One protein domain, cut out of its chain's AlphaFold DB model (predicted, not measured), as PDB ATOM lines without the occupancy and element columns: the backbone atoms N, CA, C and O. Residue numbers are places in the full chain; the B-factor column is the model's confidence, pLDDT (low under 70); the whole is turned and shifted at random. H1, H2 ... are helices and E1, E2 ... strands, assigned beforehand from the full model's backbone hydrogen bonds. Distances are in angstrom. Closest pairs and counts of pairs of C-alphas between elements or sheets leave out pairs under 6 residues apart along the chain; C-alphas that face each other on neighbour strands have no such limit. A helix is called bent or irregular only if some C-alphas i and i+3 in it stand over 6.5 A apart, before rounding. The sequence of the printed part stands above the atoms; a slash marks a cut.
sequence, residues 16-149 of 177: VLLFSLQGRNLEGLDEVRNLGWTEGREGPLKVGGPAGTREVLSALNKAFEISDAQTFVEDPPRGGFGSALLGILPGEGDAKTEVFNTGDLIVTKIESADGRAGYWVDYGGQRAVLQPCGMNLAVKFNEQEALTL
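Overview. This is residues 16 to 149 of the 177 residues of an uncharacterized protein of Hyphomonadaceae bacterium BRH_c29 (UniProt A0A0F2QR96). The model is an elongated body of two lobes: at one end a strongly twisted sheet of five strands, E3 to E7, with the short H5 grazing it, and at the other end a helical lobe round a small parallel pair of strands, E1 and E2. In the helical lobe the bent H3 packs with its first arm on E2, H2 comes near E1, and H3b and H4 make the far end. The printed part has 134 residues, with five named helices and seven named strands in the order H1 H2 E1 H3 H4 E2 E3 E4 E5 E6 H5 E7; the class is mixed, helices and strands. The large sheet is mixed, in the order E3, E4, E5, E6, E7. The whole is compact, with a radius of gyration of the C-alphas of 16.2 A, and spans 51 by 31 by 22 A.

Along the chain. In the large sheet E3 is residues 96 to 101, E4 105 to 112, E5 116 to 123, E6 126 to 130 and E7 146 to 148. E4 is 23.2 A long and E5 23.1 A; C-alpha 105 is at (326.133, 451.123, 330.642). H5 is residues 137 to 140. E1 is residues 45 to 48 and E2 86 to 88. H1 is residues 23 to 26, from C-alpha 23 at (329.600, 434.624, 353.491); H2, residues 29 to 38, is 14.3 A long, and H4 is residues 81 to 84. H3, residues 53 to 74, was assigned as one helix by its hydrogen bonds but is bent, with C-alphas 63 and 66 7.6 A apart. Its arms are H3a, residues 53 to 63, 15.3 A, and H3b, residues 66 to 74, 12.4 A, ending at (329.798, 462.101, 367.007).

Arrangement. E3, E4, E5 and E6 form a meander, each strand the antiparallel neighbour of the one before; N 99 and O 107 are 2.8 A apart, N 108 and O 120 2.9 A, N 121 and O 128 2.8 A. E6 and E7 are parallel, with N 129 and O 147 at 2.9 A. E6, H5, E7 and E1, H3 H4, E2 are strand-helix-strand units, parallel neighbours with helix between, each with a right-handed crossover. H5 only grazes the large sheet, with residues 137 to 139. In the parallel pair E1 and E2, N 47 and O 87 are 2.7 A apart. The closest C-alphas of H3a and E2, Leu 57 and Leu 86, are 5.9 A apart. H3a and H3b stand at a steep tilt of 56 degrees. H4 touches H2, closest C-alphas Trp 37 and Ala 84 at 5.6 A, and H3b, Phe 72 and Phe 81 at 6.4 A. H1 and H2 meet only through their link. In H2, H3a and H3b every O i to N i+4 pair is within hydrogen-bond range; H1, H4 and H5 are too short for such a pair.

Size, cuts and confidence. The C-alphas farthest apart, Glu 74 and Glu 145, are 51.7 A apart. The printed part has no cut, and no link is long. Mean pLDDT of the printed part is 90.7, and no printed residue is under 70.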
ATOM      1  N   VAL A  16     327.113 447.812 343.969       95.75
ATOM      2  CA  VAL A  16     327.806 446.526 344.148       95.75
ATOM      3  C   VAL A  16     326.942 445.399 343.584       95.75
ATOM      4  O   VAL A  16     325.730 445.368 343.783       95.75
ATOM      5  N   LEU A  17     327.559 444.440 342.896       95.81
ATOM      6  CA  LEU A  17     326.879 443.279 342.322       95.81
ATOM      7  C   LEU A  17     327.405 441.998 342.975       95.81
ATOM      8  O   LEU A  17     328.575 441.649 342.836       95.81
ATOM      9  N   LEU A  18     326.537 441.283 343.683       95.44
ATOM     10  CA  LEU A  18     326.876 440.062 344.403       95.44
ATOM     11  C   LEU A  18     326.652 438.838 343.518       95.44
ATOM     12  O   LEU A  18     325.565 438.631 342.981       95.44
ATOM     13  N   PHE A  19     327.650 437.967 343.395       93.69
ATOM     14  CA  PHE A  19     327.477 436.711 342.654       93.69
ATOM     15  C   PHE A  19     326.761 435.615 343.457       93.69
ATOM     16  O   PHE A  19     326.278 434.646 342.880       93.69
ATOM     17  N   SER A  20     326.751 435.701 344.788       92.88
ATOM     18  CA  SER A  20     326.022 434.781 345.672       92.88
ATOM     19  C   SER A  20     325.889 435.388 347.067       92.88
ATOM     20  O   SER A  20     326.616 436.325 347.386       92.88
ATOM     21  N   LEU A  21     325.028 434.811 347.908       94.62
ATOM     22  CA  LEU A  21     324.882 435.187 349.323       94.62
ATOM     23  C   LEU A  21     325.746 434.327 350.264       94.62
ATOM     24  O   LEU A  21     325.488 434.245 351.462       94.62
ATOM     25  N   GLN A  22     326.761 433.637 349.733       91.88
ATOM     26  CA  GLN A  22     327.738 432.937 350.569       91.88
ATOM     27  C   GLN A  22     328.565 433.964 351.347       91.88
ATOM     28  O   GLN A  22     328.959 434.972 350.773       91.88
ATOM     29  N   GLY A  23     328.896 433.677 352.612       89.56
ATOM     30  CA  GLY A  23     329.600 434.624 353.491       89.56
ATOM     31  C   GLY A  23     330.838 435.267 352.857       89.56
ATOM     32  O   GLY A  23     330.959 436.481 352.871       89.56
ATOM     33  N   ARG A  24     331.678 434.483 352.171       87.19
ATOM     34  CA  ARG A  24     332.877 434.984 351.463       87.19
ATOM     35  C   ARG A  24     332.600 435.992 350.333       87.19
ATOM     36  O   ARG A  24     333.509 436.677 349.898       87.19
ATOM     37  N   ASN A  25     331.383 436.004 349.787       88.12
ATOM     38  CA  ASN A  25     330.963 436.950 348.750       88.12
ATOM     39  C   ASN A  25     330.261 438.180 349.351       88.12
ATOM     40  O   ASN A  25     329.996 439.126 348.618       88.12
ATOM     41  N   LEU A  26     329.910 438.133 350.640       91.69
ATOM     42  CA  LEU A  26     329.322 439.239 351.398       91.69
ATOM     43  C   LEU A  26     330.377 439.989 352.220       91.69
ATOM     44  O   LEU A  26     330.189 441.163 352.514       91.69
ATOM     45  N   GLU A  27     331.461 439.308 352.592       90.62
ATOM     46  CA  GLU A  27     332.629 439.891 353.253       90.62
ATOM     47  C   GLU A  27     333.158 441.089 352.451       90.62
ATOM     48  O   GLU A  27     333.304 441.005 351.228       90.62
ATOM     49  N   GLY A  28     333.412 442.213 353.124       91.31
ATOM     50  CA  GLY A  28     333.808 443.462 352.474       91.31
ATOM     51  C   GLY A  28     332.651 444.431 352.206       91.31
ATOM     52  O   GLY A  28     332.891 445.610 351.937       91.31
ATOM     53  N   LEU A  29     331.390 443.969 352.216       95.06
ATOM     54  CA  LEU A  29     330.250 444.818 351.851       95.06
ATOM     55  C   LEU A  29     330.016 445.935 352.873       95.06
ATOM     56  O   LEU A  29     329.680 447.058 352.490       95.06
ATOM     57  N   ASP A  30     330.186 445.648 354.160       93.31
ATOM     58  CA  ASP A  30     330.058 446.638 355.221       93.31
ATOM     59  C   ASP A  30     331.208 447.648 355.215       93.31
ATOM     60  O   ASP A  30     330.963 448.840 355.403       93.31
ATOM     61  N   GLU A  31     332.434 447.235 354.891       93.00
ATOM     62  CA  GLU A  31     333.548 448.165 354.710       93.00
ATOM     63  C   GLU A  31     333.313 449.094 353.514       93.00
ATOM     64  O   GLU A  31     333.459 450.308 353.652       93.00
ATOM     65  N   VAL A  32     332.878 448.571 352.360       94.25
ATOM     66  CA  VAL A  32     332.566 449.390 351.170       94.25
ATOM     67  C   VAL A  32     331.425 450.370 351.455       94.25
ATOM     68  O   VAL A  32     331.472 451.546 351.072       94.25
ATOM     69  N   ARG A  33     330.395 449.910 352.170       94.62
ATOM     70  CA  ARG A  33     329.292 450.745 352.653       94.62
ATOM     71  C   ARG A  33     329.810 451.885 353.528       94.62
ATOM     72  O   ARG A  33     329.521 453.040 353.212       94.62
ATOM     73  N   ASN A  34     330.549 451.568 354.590       92.25
ATOM     74  CA  ASN A  34     330.980 452.528 355.606       92.25
ATOM     75  C   ASN A  34     332.009 453.515 355.052       92.25
ATOM     76  O   ASN A  34     331.858 454.718 355.239       92.25
ATOM     77  N   LEU A  35     333.007 453.033 354.308       92.06
ATOM     78  CA  LEU A  35     334.016 453.892 353.690       92.06
ATOM     79  C   LEU A  35     333.384 454.843 352.677       92.06
ATOM     80  O   LEU A  35     333.617 456.044 352.757       92.06
ATOM     81  N   GLY A  36     332.521 454.352 351.781       92.69
ATOM     82  CA  GLY A  36     331.853 455.234 350.822       92.69
ATOM     83  C   GLY A  36     330.910 456.247 351.489       92.69
ATOM     84  O   GLY A  36     330.793 457.377 351.018       92.69
ATOM     85  N   TRP A  37     330.282 455.892 352.616       93.56
ATOM     86  CA  TRP A  37     329.483 456.837 353.405       93.56
ATOM     87  C   TRP A  37     330.350 457.963 353.989       93.56
ATOM     88  O   TRP A  37     330.029 459.141 353.809       93.56
ATOM     89  N   THR A  38     331.481 457.612 354.606       90.38
ATOM     90  CA  THR A  38     332.462 458.570 355.144       90.38
ATOM     91  C   THR A  38     333.097 459.434 354.052       90.38
ATOM     92  O   THR A  38     333.322 460.625 354.260       90.38
ATOM     93  N   GLU A  39     333.321 458.876 352.861       91.75
ATOM     94  CA  GLU A  39     333.849 459.597 351.696       91.75
ATOM     95  C   GLU A  39     332.826 460.535 351.030       91.75
ATOM     96  O   GLU A  39     333.201 461.351 350.190       91.75
ATOM     97  N   GLY A  40     331.554 460.496 351.443       91.00
ATOM     98  CA  GLY A  40     330.544 461.464 351.020       91.00
ATOM     99  C   GLY A  40     329.580 460.989 349.939       91.00
ATOM    100  O   GLY A  40     328.972 461.835 349.290       91.00
ATOM    101  N   ARG A  41     329.394 459.673 349.761       93.44
ATOM    102  CA  ARG A  41     328.322 459.140 348.904       93.44
ATOM    103  C   ARG A  41     326.972 459.751 349.300       93.44
ATOM    104  O   ARG A  41     326.606 459.726 350.473       93.44
ATOM    105  N   GLU A  42     326.228 460.269 348.326       89.75
ATOM    106  CA  GLU A  42     325.005 461.063 348.553       89.75
ATOM    107  C   GLU A  42     323.731 460.223 348.769       89.75
ATOM    108  O   GLU A  42     322.645 460.764 348.988       89.75
ATOM    109  N   GLY A  43     323.837 458.893 348.717       93.38
ATOM    110  CA  GLY A  43     322.709 458.006 348.968       93.38
ATOM    111  C   GLY A  43     323.105 456.594 349.403       93.38
ATOM    112  O   GLY A  43     324.294 456.268 349.510       93.38
ATOM    113  N   PRO A  44     322.102 455.732 349.662       96.50
ATOM    114  CA  PRO A  44     322.337 454.338 350.007       96.50
ATOM    115  C   PRO A  44     323.150 453.625 348.926       96.50
ATOM    116  O   PRO A  44     322.811 453.739 347.743       96.50
ATOM    117  N   LEU A  45     324.149 452.833 349.325       97.12
ATOM    118  CA  LEU A  45     324.889 451.988 348.387       97.12
ATOM    119  C   LEU A  45     323.924 450.984 347.759       97.12
ATOM    120  O   LEU A  45     323.303 450.190 348.473       97.12
ATOM    121  N   LYS A  46     323.777 451.022 346.435       97.25
ATOM    122  CA  LYS A  46     322.900 450.089 345.731       97.25
ATOM    123  C   LYS A  46     323.580 448.734 345.600       97.25
ATOM    124  O   LYS A  46     324.757 448.652 345.274       97.25
ATOM    125  N   VAL A  47     322.842 447.663 345.849       97.75
ATOM    126  CA  VAL A  47     323.357 446.298 345.801       97.75
ATOM    127  C   VAL A  47     322.411 445.435 344.984       97.75
ATOM    128  O   VAL A  47     321.217 445.363 345.270       97.75
ATOM    129  N   GLY A  48     322.944 444.793 343.951       96.50
ATOM    130  CA  GLY A  48     322.265 443.767 343.168       96.50
ATOM    131  C   GLY A  48     322.771 442.382 343.541       96.50
ATOM    132  O   GLY A  48     323.911 442.221 343.972       96.50
ATOM    133  N   GLY A  49     321.931 441.369 343.370       95.06
ATOM    134  CA  GLY A  49     322.295 439.998 343.695       95.06
ATOM    135  C   GLY A  49     321.205 438.986 343.347       95.06
ATOM    136  O   GLY A  49     320.188 439.340 342.730       95.06
ATOM    137  N   PRO A  50     321.422 437.710 343.701       95.25
ATOM    138  CA  PRO A  50     320.416 436.666 343.539       95.25
ATOM    139  C   PRO A  50     319.232 436.858 344.507       95.25
ATOM    140  O   PRO A  50     319.239 437.759 345.351       95.25
ATOM    141  N   ALA A  51     318.214 436.008 344.410       95.31
ATOM    142  CA  ALA A  51     317.116 435.947 345.369       95.31
ATOM    143  C   ALA A  51     317.626 435.874 346.822       95.31
ATOM    144  O   ALA A  51     318.572 435.139 347.120       95.31
ATOM    145  N   GLY A  52     316.996 436.629 347.728       95.56
ATOM    146  CA  GLY A  52     317.395 436.721 349.137       95.56
ATOM    147  C   GLY A  52     318.295 437.919 349.460       95.56
ATOM    148  O   GLY A  52     318.672 438.123 350.617       95.56
ATOM    149  N   THR A  53     318.696 438.699 348.448       97.00
ATOM    150  CA  THR A  53     319.580 439.854 348.638       97.00
ATOM    151  C   THR A  53     318.914 440.886 349.539       97.00
ATOM    152  O   THR A  53     319.542 441.361 350.481       97.00
ATOM    153  N   ARG A  54     317.633 441.204 349.330       97.44
ATOM    154  CA  ARG A  54     316.902 442.194 350.133       97.44
ATOM    155  C   ARG A  54     316.872 441.835 351.610       97.44
ATOM    156  O   ARG A  54     317.056 442.718 352.447       97.44
ATOM    157  N   GLU A  55     316.656 440.567 351.940       97.62
ATOM    158  CA  GLU A  55     316.652 440.078 353.315       97.62
ATOM    159  C   GLU A  55     318.026 440.257 353.966       97.62
ATOM    160  O   GLU A  55     318.105 440.747 355.094       97.62
ATOM    161  N   VAL A  56     319.106 439.939 353.243       97.12
ATOM    162  CA  VAL A  56     320.483 440.157 353.713       97.12
ATOM    163  C   VAL A  56     320.758 441.644 353.949       97.12
ATOM    164  O   VAL A  56     321.227 442.006 355.026       97.12
ATOM    165  N   LEU A  57     320.421 442.525 352.997       97.75
ATOM    166  CA  LEU A  57     320.638 443.971 353.156       97.75
ATOM    167  C   LEU A  57     319.829 444.542 354.326       97.75
ATOM    168  O   LEU A  57     320.330 445.375 355.076       97.75
ATOM    169  N   SER A  58     318.589 444.082 354.505       98.00
ATOM    170  CA  SER A  58     317.738 444.473 355.631       98.00
ATOM    171  C   SER A  58     318.356 444.060 356.969       98.00
ATOM    172  O   SER A  58     318.438 444.871 357.893       98.00
ATOM    173  N   ALA A  59     318.861 442.826 357.059       97.75
ATOM    174  CA  ALA A  59     319.540 442.330 358.251       97.75
ATOM    175  C   ALA A  59     320.825 443.119 358.559       97.75
ATOM    176  O   ALA A  59     321.049 443.478 359.713       97.75
ATOM    177  N   LEU A  60     321.627 443.445 357.540       97.38
ATOM    178  CA  LEU A  60     322.835 444.262 357.695       97.38
ATOM    179  C   LEU A  60     322.499 445.690 358.142       97.38
ATOM    180  O   LEU A  60     323.046 446.156 359.138       97.38
ATOM    181  N   ASN A  61     321.547 446.359 357.487       98.12
ATOM    182  CA  ASN A  61     321.084 447.686 357.905       98.12
ATOM    183  C   ASN A  61     320.601 447.676 359.363       98.12
ATOM    184  O   ASN A  61     320.914 448.583 360.128       98.12
ATOM    185  N   LYS A  62     319.876 446.626 359.774       98.19
ATOM    186  CA  LYS A  62     319.430 446.481 361.162       98.19
ATOM    187  C   LYS A  62     320.592 446.275 362.134       98.19
ATOM    188  O   LYS A  62     320.545 446.798 363.244       98.19
ATOM    189  N   ALA A  63     321.612 445.519 361.738       96.94
ATOM    190  CA  ALA A  63     322.793 445.283 362.561       96.94
ATOM    191  C   ALA A  63     323.601 446.571 362.803       96.94
ATOM    192  O   ALA A  63     324.101 446.769 363.909       96.94
ATOM    193  N   PHE A  64     323.682 447.458 361.806       96.50
ATOM    194  CA  PHE A  64     324.453 448.703 361.890       96.50
ATOM    195  C   PHE A  64     323.680 449.909 362.440       96.50
ATOM    196  O   PHE A  64     324.314 450.885 362.823       96.50
ATOM    197  N   GLU A  65     322.354 449.831 362.579       96.06
ATOM    198  CA  GLU A  65     321.483 450.957 362.962       96.06
ATOM    199  C   GLU A  65     321.999 451.780 364.159       96.06
ATOM    200  O   GLU A  65     322.046 453.010 364.104       96.06
ATOM    201  N   ILE A  66     322.416 451.115 365.244       96.56
ATOM    202  CA  ILE A  66     322.924 451.799 366.446       96.56
ATOM    203  C   ILE A  66     324.288 452.446 366.172       96.56
ATOM    204  O   ILE A  66     324.526 453.579 366.589       96.56
ATOM    205  N   SER A  67     325.171 451.742 365.461       94.38
ATOM    206  CA  SER A  67     326.508 452.236 365.120       94.38
ATOM    207  C   SER A  67     326.449 453.435 364.174       94.38
ATOM    208  O   SER A  67     327.236 454.369 364.320       94.38
ATOM    209  N   ASP A  68     325.512 453.436 363.226       95.69
ATOM    210  CA  ASP A  68     325.310 454.554 362.305       95.69
ATOM    211  C   ASP A  68     324.800 455.785 363.055       95.69
ATOM    212  O   ASP A  68     325.267 456.897 362.822       95.69
ATOM    213  N   ALA A  69     323.856 455.592 363.985       95.31
ATOM    214  CA  ALA A  69     323.325 456.676 364.802       95.31
ATOM    215  C   ALA A  69     324.413 457.310 365.679       95.31
ATOM    216  O   ALA A  69     324.483 458.533 365.773       95.31
ATOM    217  N   GLN A  70     325.279 456.492 366.285       94.88
ATOM    218  CA  GLN A  70     326.420 456.977 367.065       94.88
ATOM    219  C   GLN A  70     327.408 457.749 366.190       94.88
ATOM    220  O   GLN A  70     327.683 458.911 366.480       94.88
ATOM    221  N   THR A  71     327.850 457.151 365.079       92.50
ATOM    222  CA  THR A  71     328.760 457.797 364.117       92.50
ATOM    223  C   THR A  71     328.218 459.154 363.675       92.50
ATOM    224  O   THR A  71     328.922 460.153 363.736       92.50
ATOM    225  N   PHE A  72     326.942 459.220 363.290       92.25
ATOM    226  CA  PHE A  72     326.341 460.452 362.790       92.25
ATOM    227  C   PHE A  72     326.237 461.562 363.845       92.25
ATOM    228  O   PHE A  72     326.277 462.735 363.490       92.25
ATOM    229  N   VAL A  73     326.079 461.220 365.125       94.25
ATOM    230  CA  VAL A  73     326.031 462.210 366.215       94.25
ATOM    231  C   VAL A  73     327.433 462.692 366.598       94.25
ATOM    232  O   VAL A  73     327.593 463.865 366.931       94.25
ATOM    233  N   GLU A  74     328.428 461.805 366.572       94.00
ATOM    234  CA  GLU A  74     329.798 462.101 367.007       94.00
ATOM    235  C   GLU A  74     330.630 462.807 365.926       94.00
ATOM    236  O   GLU A  74     331.295 463.798 366.225       94.00
ATOM    237  N   ASP A  75     330.566 462.328 364.681       90.81
ATOM    238  CA  ASP A  75     331.277 462.883 363.525       90.81
ATOM    239  C   ASP A  75     330.432 462.704 362.247       90.81
ATOM    240  O   ASP A  75     330.572 461.705 361.537       90.81
ATOM    241  N   PRO A  76     329.490 463.629 361.968       87.88
ATOM    242  CA  PRO A  76     328.534 463.480 360.877       87.88
ATOM    243  C   PRO A  76     329.223 463.338 359.506       87.88
ATOM    244  O   PRO A  76     329.839 464.298 359.025       87.88
ATOM    245  N   PRO A  77     329.061 462.198 358.804       87.00
ATOM    246  CA  PRO A  77     329.645 462.032 357.480       87.00
ATOM    247  C   PRO A  77     329.016 462.972 356.451       87.00
ATOM    248  O   PRO A  77     327.816 463.259 356.501       87.00
ATOM    249  N   ARG A  78     329.806 463.383 355.450       84.12
ATOM    250  CA  ARG A  78     329.365 464.297 354.377       84.12
ATOM    251  C   ARG A  78     328.120 463.807 353.640       84.12
ATOM    252  O   ARG A  78     327.292 464.626 353.255       84.12
ATOM    253  N   GLY A  79     327.976 462.491 353.479       80.44
ATOM    254  CA  GLY A  79     326.841 461.879 352.790       80.44
ATOM    255  C   GLY A  79     325.506 461.998 353.534       80.44
ATOM    256  O   GLY A  79     324.463 461.705 352.956       80.44
ATOM    257  N   GLY A  80     325.502 462.407 354.808       89.12
ATOM    258  CA  GLY A  80     324.299 462.458 355.640       89.12
ATOM    259  C   GLY A  80     323.825 461.078 356.117       89.12
ATOM    260  O   GLY A  80     324.276 460.043 355.634       89.12
ATOM    261  N   PHE A  81     322.903 461.040 357.084       90.00
ATOM    262  CA  PHE A  81     322.493 459.794 357.756       90.00
ATOM    263  C   PHE A  81     321.888 458.743 356.809       90.00
ATOM    264  O   PHE A  81     322.176 457.555 356.921       90.00
ATOM    265  N   GLY A  82     321.079 459.171 355.834       89.06
ATOM    266  CA  GLY A  82     320.417 458.258 354.893       89.06
ATOM    267  C   GLY A  82     321.380 457.469 353.998       89.06
ATOM    268  O   GLY A  82     321.025 456.392 353.520       89.06
ATOM    269  N   SER A  83     322.603 457.964 353.808       93.62
ATOM    270  CA  SER A  83     323.618 457.368 352.927       93.62
ATOM    271  C   SER A  83     324.406 456.229 353.568       93.62
ATOM    272  O   SER A  83     325.117 455.494 352.874       93.62
ATOM    273  N   ALA A  84     324.224 456.034 354.878       95.06
ATOM    274  CA  ALA A  84     324.703 454.852 355.573       95.06
ATOM    275  C   ALA A  84     324.026 453.585 355.030       95.06
ATOM    276  O   ALA A  84     324.605 452.514 355.052       95.06
ATOM    277  N   LEU A  85     322.797 453.653 354.522       97.12
ATOM    278  CA  LEU A  85     322.024 452.450 354.215       97.12
ATOM    279  C   LEU A  85     322.549 451.666 352.999       97.12
ATOM    280  O   LEU A  85     323.141 452.207 352.067       97.12
ATOM    281  N   LEU A  86     322.246 450.370 352.985       98.00
ATOM    282  CA  LEU A  86     322.272 449.524 351.795       98.00
ATOM    283  C   LEU A  86     320.889 449.542 351.128       98.00
ATOM    284  O   LEU A  86     319.870 449.373 351.804       98.00
ATOM    285  N   GLY A  87     320.847 449.728 349.811       96.88
ATOM    286  CA  GLY A  87     319.628 449.700 349.002       96.88
ATOM    287  C   GLY A  87     319.648 448.573 347.973       96.88
ATOM    288  O   GLY A  87     320.694 448.249 347.434       96.88
ATOM    289  N   ILE A  88     318.490 447.995 347.664       97.19
ATOM    290  CA  ILE A  88     318.358 446.913 346.677       97.19
ATOM    291  C   ILE A  88     318.271 447.480 345.244       97.19
ATOM    292  O   ILE A  88     317.557 448.459 345.010       97.19
ATOM    293  N   LEU A  89     318.996 446.884 344.293       97.00
ATOM    294  CA  LEU A  89     318.774 447.069 342.850       97.00
ATOM    295  C   LEU A  89     317.560 446.243 342.376       97.00
ATOM    296  O   LEU A  89     317.196 445.268 343.034       97.00
ATOM    297  N   PRO A  90     316.902 446.599 341.256       94.31
ATOM    298  CA  PRO A  90     315.770 445.826 340.743       94.31
ATOM    299  C   PRO A  90     316.166 444.391 340.361       94.31
ATOM    300  O   PRO A  90     317.344 444.062 340.234       94.31
ATOM    301  N   GLY A  91     315.160 443.535 340.150       88.62
ATOM    302  CA  GLY A  91     315.365 442.227 339.528       88.62
ATOM    303  C   GLY A  91     315.654 441.057 340.473       88.62
ATOM    304  O   GLY A  91     316.089 439.990 340.044       88.62
ATOM    305  N   GLU A  92     315.470 441.233 341.778       87.88
ATOM    306  CA  GLU A  92     315.553 440.142 342.751       87.88
ATOM    307  C   GLU A  92     314.533 439.030 342.446       87.88
ATOM    308  O   GLU A  92     313.350 439.307 342.270       87.88
ATOM    309  N   GLY A  93     314.981 437.769 342.406       84.44
ATOM    310  CA  GLY A  93     314.127 436.613 342.103       84.44
ATOM    311  C   GLY A  93     313.872 436.366 340.612       84.44
ATOM    312  O   GLY A  93     313.445 435.270 340.246       84.44
ATOM    313  N   ASP A  94     314.181 437.331 339.745       92.12
ATOM    314  CA  ASP A  94     314.077 437.154 338.301       92.12
ATOM    315  C   ASP A  94     315.274 436.371 337.750       92.12
ATOM    316  O   ASP A  94     316.438 436.679 338.025       92.12
ATOM    317  N   ALA A  95     314.986 435.384 336.898       90.88
ATOM    318  CA  ALA A  95     316.010 434.546 336.276       90.88
ATOM    319  C   ALA A  95     316.925 435.326 335.310       90.88
ATOM    320  O   ALA A  95     318.090 434.966 335.140       90.88
ATOM    321  N   LYS A  96     316.403 436.379 334.666       93.69
ATOM    322  CA  LYS A  96     317.146 437.293 333.786       93.69
ATOM    323  C   LYS A  96     316.485 438.668 333.810       93.69
ATOM    324  O   LYS A  96     315.293 438.763 333.535       93.69
ATOM    325  N   THR A  97     317.247 439.717 334.106       95.31
ATOM    326  CA  THR A  97     316.716 441.086 334.228       95.31
ATOM    327  C   THR A  97     317.823 442.129 334.142       95.31
ATOM    328  O   THR A  97     318.940 441.890 334.604       95.31
ATOM    329  N   GLU A  98     317.511 443.303 333.603       95.81
ATOM    330  CA  GLU A  98     318.361 444.484 333.761       95.81
ATOM    331  C   GLU A  98     318.324 444.935 335.227       95.81
ATOM    332  O   GLU A  98     317.252 445.055 335.822       95.81
ATOM    333  N   VAL A  99     319.501 445.129 335.822       96.69
ATOM    334  CA  VAL A  99     319.661 445.517 337.234       96.69
ATOM    335  C   VAL A  99     320.277 446.900 337.399       96.69
ATOM    336  O   VAL A  99     320.129 447.510 338.454       96.69
ATOM    337  N   PHE A 100     320.953 447.408 336.369       95.94
ATOM    338  CA  PHE A 100     321.562 448.732 336.356       95.94
ATOM    339  C   PHE A 100     321.585 449.263 334.924       95.94
ATOM    340  O   PHE A 100     321.917 448.514 334.007       95.94
ATOM    341  N   ASN A 101     321.202 450.523 334.725       95.12
ATOM    342  CA  ASN A 101     321.118 451.126 333.400       95.12
ATOM    343  C   ASN A 101     321.318 452.647 333.502       95.12
ATOM    344  O   ASN A 101     320.495 453.333 334.111       95.12
ATOM    345  N   THR A 102     322.401 453.162 332.918       91.75
ATOM    346  CA  THR A 102     322.701 454.607 332.811       91.75
ATOM    347  C   THR A 102     322.482 455.149 331.396       91.75
ATOM    348  O   THR A 102     322.737 456.320 331.131       91.75
ATOM    349  N   GLY A 103     321.985 454.316 330.478       90.69
ATOM    350  CA  GLY A 103     321.826 454.603 329.053       90.69
ATOM    351  C   GLY A 103     323.005 454.117 328.208       90.69
ATOM    352  O   GLY A 103     322.789 453.525 327.154       90.69
ATOM    353  N   ASP A 104     324.235 454.322 328.675       90.81
ATOM    354  CA  ASP A 104     325.472 453.873 328.025       90.81
ATOM    355  C   ASP A 104     326.029 452.568 328.616       90.81
ATOM    356  O   ASP A 104     326.583 451.752 327.876       90.81
ATOM    357  N   LEU A 105     325.845 452.359 329.924       93.94
ATOM    358  CA  LEU A 105     326.133 451.123 330.642       93.94
ATOM    359  C   LEU A 105     324.827 450.412 330.996       93.94
ATOM    360  O   LEU A 105     323.974 450.966 331.693       93.94
ATOM    361  N   ILE A 106     324.700 449.157 330.572       96.06
ATOM    362  CA  ILE A 106     323.592 448.276 330.949       96.06
ATOM    363  C   ILE A 106     324.170 447.030 331.605       96.06
ATOM    364  O   ILE A 106     325.038 446.356 331.052       96.06
ATOM    365  N   VAL A 107     323.668 446.694 332.789       96.31
ATOM    366  CA  VAL A 107     324.007 445.453 333.478       96.31
ATOM    367  C   VAL A 107     322.784 444.555 333.530       96.31
ATOM    368  O   VAL A 107     321.774 444.894 334.146       96.31
ATOM    369  N   THR A 108     322.902 443.371 332.935       96.06
ATOM    370  CA  THR A 108     321.886 442.317 333.012       96.06
ATOM    371  C   THR A 108     322.344 441.232 333.975       96.06
ATOM    372  O   THR A 108     323.399 440.631 333.777       96.06
ATOM    373  N   LYS A 109     321.542 440.936 334.998       95.19
ATOM    374  CA  LYS A 109     321.733 439.774 335.870       95.19
ATOM    375  C   LYS A 109     321.138 438.534 335.215       95.19
ATOM    376  O   LYS A 109     320.039 438.589 334.666       95.19
ATOM    377  N   ILE A 110     321.826 437.408 335.360       93.44
ATOM    378  CA  ILE A 110     321.293 436.067 335.114       93.44
ATOM    379  C   ILE A 110     321.472 435.247 336.379       93.44
ATOM    380  O   ILE A 110     322.576 435.165 336.913       93.44
ATOM    381  N   GLU A 111     320.399 434.623 336.840       91.06
ATOM    382  CA  GLU A 111     320.364 433.870 338.087       91.06
ATOM    383  C   GLU A 111     320.090 432.384 337.835       91.06
ATOM    384  O   GLU A 111     319.224 432.013 337.040       91.06
ATOM    385  N   SER A 112     320.848 431.512 338.502       86.75
ATOM    386  CA  SER A 112     320.588 430.074 338.529       86.75
ATOM    387  C   SER A 112     319.775 429.684 339.753       86.75
ATOM    388  O   SER A 112     319.860 430.297 340.813       86.75
ATOM    389  N   ALA A 113     319.047 428.574 339.629       84.88
ATOM    390  CA  ALA A 113     318.211 428.021 340.695       84.88
ATOM    391  C   ALA A 113     318.966 427.665 341.995       84.88
ATOM    392  O   ALA A 113     318.336 427.408 343.014       84.88
ATOM    393  N   ASP A 114     320.301 427.630 341.974       85.06
ATOM    394  CA  ASP A 114     321.147 427.401 343.149       85.06
ATOM    395  C   ASP A 114     321.575 428.700 343.866       85.06
ATOM    396  O   ASP A 114     322.482 428.670 344.699       85.06
ATOM    397  N   GLY A 115     320.938 429.834 343.553       84.94
ATOM    398  CA  GLY A 115     321.166 431.114 344.231       84.94
ATOM    399  C   GLY A 115     322.489 431.782 343.855       84.94
ATOM    400  O   GLY A 115     323.068 432.523 344.652       84.94
ATOM    401  N   ARG A 116     323.003 431.495 342.654       89.50
ATOM    402  CA  ARG A 116     324.179 432.159 342.083       89.50
ATOM    403  C   ARG A 116     323.772 433.047 340.917       89.50
ATOM    404  O   ARG A 116     322.922 432.683 340.112       89.50
ATOM    405  N   ALA A 117     324.422 434.194 340.810       92.50
ATOM    406  CA  ALA A 117     324.241 435.146 339.729       92.50
ATOM    407  C   ALA A 117     325.500 435.232 338.859       92.50
ATOM    408  O   ALA A 117     326.621 435.046 339.336       92.50
ATOM    409  N   GLY A 118     325.303 435.541 337.584       92.44
ATOM    410  CA  GLY A 118     326.310 436.102 336.692       92.44
ATOM    411  C   GLY A 118     325.752 437.358 336.025       92.44
ATOM    412  O   GLY A 118     324.548 437.611 336.081       92.44
ATOM    413  N   TYR A 119     326.622 438.143 335.404       93.56
ATOM    414  CA  TYR A 119     326.274 439.449 334.862       93.56
ATOM    415  C   TYR A 119     326.794 439.613 333.442       93.56
ATOM    416  O   TYR A 119     327.925 439.232 333.128       93.56
ATOM    417  N   TRP A 120     325.967 440.211 332.595       93.88
ATOM    418  CA  TRP A 120     326.415 440.855 331.369       93.88
ATOM    419  C   TRP A 120     326.577 442.332 331.644       93.88
ATOM    420  O   TRP A 120     325.694 442.942 332.243       93.88
ATOM    421  N   VAL A 121     327.703 442.873 331.212       93.38
ATOM    422  CA  VAL A 121     328.022 444.290 331.299       93.38
ATOM    423  C   VAL A 121     328.178 444.782 329.871       93.38
ATOM    424  O   VAL A 121     329.167 444.469 329.209       93.38
ATOM    425  N   ASP A 122     327.158 445.478 329.394       92.88
ATOM    426  CA  ASP A 122     327.087 446.059 328.063       92.88
ATOM    427  C   ASP A 122     327.498 447.527 328.128       92.88
ATOM    428  O   ASP A 122     326.895 448.307 328.862       92.88
ATOM    429  N   TYR A 123     328.521 447.897 327.363       90.38
ATOM    430  CA  TYR A 123     329.028 449.264 327.294       90.38
ATOM    431  C   TYR A 123     329.629 449.553 325.921       90.38
ATOM    432  O   TYR A 123     330.437 448.773 325.415       90.38
ATOM    433  N   GLY A 124     329.241 450.666 325.291       86.81
ATOM    434  CA  GLY A 124     329.813 451.079 324.002       86.81
ATOM    435  C   GLY A 124     329.676 450.033 322.883       86.81
ATOM    436  O   GLY A 124     330.554 449.916 322.031       86.81
ATOM    437  N   GLY A 125     328.610 449.222 322.907       84.62
ATOM    438  CA  GLY A 125     328.392 448.121 321.957       84.62
ATOM    439  C   GLY A 125     329.259 446.878 322.197       84.62
ATOM    440  O   GLY A 125     329.228 445.952 321.388       84.62
ATOM    441  N   GLN A 126     330.026 446.845 323.287       86.25
ATOM    442  CA  GLN A 126     330.804 445.692 323.727       86.25
ATOM    443  C   GLN A 126     330.153 445.041 324.943       86.25
ATOM    444  O   GLN A 126     329.568 445.726 325.782       86.25
ATOM    445  N   ARG A 127     330.318 443.721 325.067       88.06
ATOM    446  CA  ARG A 127     329.863 442.959 326.230       88.06
ATOM    447  C   ARG A 127     331.028 442.324 326.975       88.06
ATOM    448  O   ARG A 127     331.829 441.585 326.396       88.06
ATOM    449  N   ALA A 128     331.058 442.532 328.286       88.12
ATOM    450  CA  ALA A 128     331.817 441.714 329.219       88.12
ATOM    451  C   ALA A 128     330.879 440.760 329.973       88.12
ATOM    452  O   ALA A 128     329.756 441.113 330.330       88.12
ATOM    453  N   VAL A 129     331.344 439.536 330.223       88.81
ATOM    454  CA  VAL A 129     330.630 438.541 331.031       88.81
ATOM    455  C   VAL A 129     331.389 438.320 332.329       88.81
ATOM    456  O   VAL A 129     332.545 437.890 332.327       88.81
ATOM    457  N   LEU A 130     330.707 438.583 333.442       88.75
ATOM    458  CA  LEU A 130     331.219 438.402 334.794       88.75
ATOM    459  C   LEU A 130     330.481 437.243 335.461       88.75
ATOM    460  O   LEU A 130     329.253 437.225 335.524       88.75
ATOM    461  N   GLN A 131     331.212 436.268 335.988       86.75
ATOM    462  CA  GLN A 131     330.632 435.141 336.719       86.75
ATOM    463  C   GLN A 131     331.692 434.491 337.619       86.75
ATOM    464  O   GLN A 131     332.885 434.595 337.325       86.75
ATOM    465  N   PRO A 132     331.291 433.771 338.682       83.25
ATOM    466  CA  PRO A 132     332.217 432.980 339.475       83.25
ATOM    467  C   PRO A 132     332.929 431.908 338.650       83.25
ATOM    468  O   PRO A 132     332.355 431.287 337.752       83.25
ATOM    469  N   CYS A 133     334.160 431.613 339.042       79.44
ATOM    470  CA  CYS A 133     334.947 430.538 338.456       79.44
ATOM    471  C   CYS A 133     334.273 429.172 338.601       79.44
ATOM    472  O   CYS A 133     333.721 428.837 339.649       79.44
ATOM    473  N   GLY A 134     334.298 428.385 337.523       76.56
ATOM    474  CA  GLY A 134     333.590 427.102 337.447       76.56
ATOM    475  C   GLY A 134     332.079 427.223 337.203       76.56
ATOM    476  O   GLY A 134     331.396 426.204 337.109       76.56
ATOM    477  N   MET A 135     331.542 428.439 337.072       78.88
ATOM    478  CA  MET A 135     330.193 428.678 336.563       78.88
ATOM    479  C   MET A 135     330.228 428.861 335.039       78.88
ATOM    480  O   MET A 135     331.233 429.282 334.475       78.88
ATOM    481  N   ASN A 136     329.133 428.543 334.351       78.38
ATOM    482  CA  ASN A 136     328.974 428.831 332.920       78.38
ATOM    483  C   ASN A 136     327.592 429.387 332.572       78.38
ATOM    484  O   ASN A 136     327.164 429.289 331.429       78.38
ATOM    485  N   LEU A 137     326.883 429.938 333.555       79.25
ATOM    486  CA  LEU A 137     325.509 430.389 333.385       79.25
ATOM    487  C   LEU A 137     325.430 431.597 332.452       79.25
ATOM    488  O   LEU A 137     324.795 431.518 331.405       79.25
ATOM    489  N   ALA A 138     326.115 432.687 332.802       76.00
ATOM    490  CA  ALA A 138     326.054 433.918 332.024       76.00
ATOM    491  C   ALA A 138     326.667 433.738 330.630       76.00
ATOM    492  O   ALA A 138     326.179 434.325 329.673       76.00
ATOM    493  N   VAL A 139     327.675 432.870 330.495       76.31
ATOM    494  CA  VAL A 139     328.266 432.522 329.193       76.31
ATOM    495  C   VAL A 139     327.306 431.696 328.334       76.31
ATOM    496  O   VAL A 139     327.137 432.000 327.160       76.31
ATOM    497  N   LYS A 140     326.650 430.669 328.893       72.31
ATOM    498  CA  LYS A 140     325.737 429.792 328.135       72.31
ATOM    499  C   LYS A 140     324.569 430.538 327.514       72.31
ATOM    500  O   LYS A 140     324.130 430.177 326.429       72.31
ATOM    501  N   PHE A 141     324.044 431.521 328.232       74.75
ATOM    502  CA  PHE A 141     322.909 432.303 327.766       74.75
ATOM    503  C   PHE A 141     323.328 433.513 326.939       74.75
ATOM    504  O   PHE A 141     322.458 434.266 326.518       74.75
ATOM    505  N   ASN A 142     324.632 433.743 326.751       75.19
ATOM    506  CA  ASN A 142     325.113 434.937 326.086       75.19
ATOM    507  C   ASN A 142     324.741 434.933 324.601       75.19
ATOM    508  O   ASN A 142     325.025 433.990 323.866       75.19
ATOM    509  N   GLU A 143     324.110 436.021 324.181       74.38
ATOM    510  CA  GLU A 143     323.570 436.210 322.833       74.38
ATOM    511  C   GLU A 143     324.551 436.956 321.908       74.38
ATOM    512  O   GLU A 143     324.256 437.157 320.733       74.38
ATOM    513  N   GLN A 144     325.709 437.378 322.427       73.69
ATOM    514  CA  GLN A 144     326.709 438.179 321.714       73.69
ATOM    515  C   GLN A 144     328.122 437.632 321.931       73.69
ATOM    516  O   GLN A 144     328.378 436.919 322.900       73.69
ATOM    517  N   GLU A 145     329.070 437.985 321.062       74.06
ATOM    518  CA  GLU A 145     330.485 437.763 321.371       74.06
ATOM    519  C   GLU A 145     330.866 438.627 322.578       74.06
ATOM    520  O   GLU A 145     330.576 439.822 322.607       74.06
ATOM    521  N   ALA A 146     331.461 438.019 323.605       76.75
ATOM    522  CA  ALA A 146     331.795 438.734 324.829       76.75
ATOM    523  C   ALA A 146     333.153 438.343 325.387       76.75
ATOM    524  O   ALA A 146     333.569 437.180 325.340       76.75
ATOM    525  N   LEU A 147     333.796 439.321 326.017       79.75
ATOM    526  CA  LEU A 147     334.970 439.085 326.836       79.75
ATOM    527  C   LEU A 147     334.533 438.435 328.152       79.75
ATOM    528  O   LEU A 147     333.884 439.064 328.985       79.75
ATOM    529  N   THR A 148     334.900 437.173 328.355       78.00
ATOM    530  CA  THR A 148     334.762 436.520 329.665       78.00
ATOM    531  C   THR A 148     336.035 436.765 330.460       78.00
ATOM    532  O   THR A 148     337.118 436.513 329.934       78.00
ATOM    533  N   LEU A 149     335.930 437.243 331.700       75.50
ATOM    534  CA  LEU A 149     337.107 437.368 332.564       75.50
ATOM    535  C   LEU A 149     337.635 435.990 332.958       75.50
ATOM    536  O   LEU A 149     336.866 435.087 333.298       75.50
TER     537      LEU A 149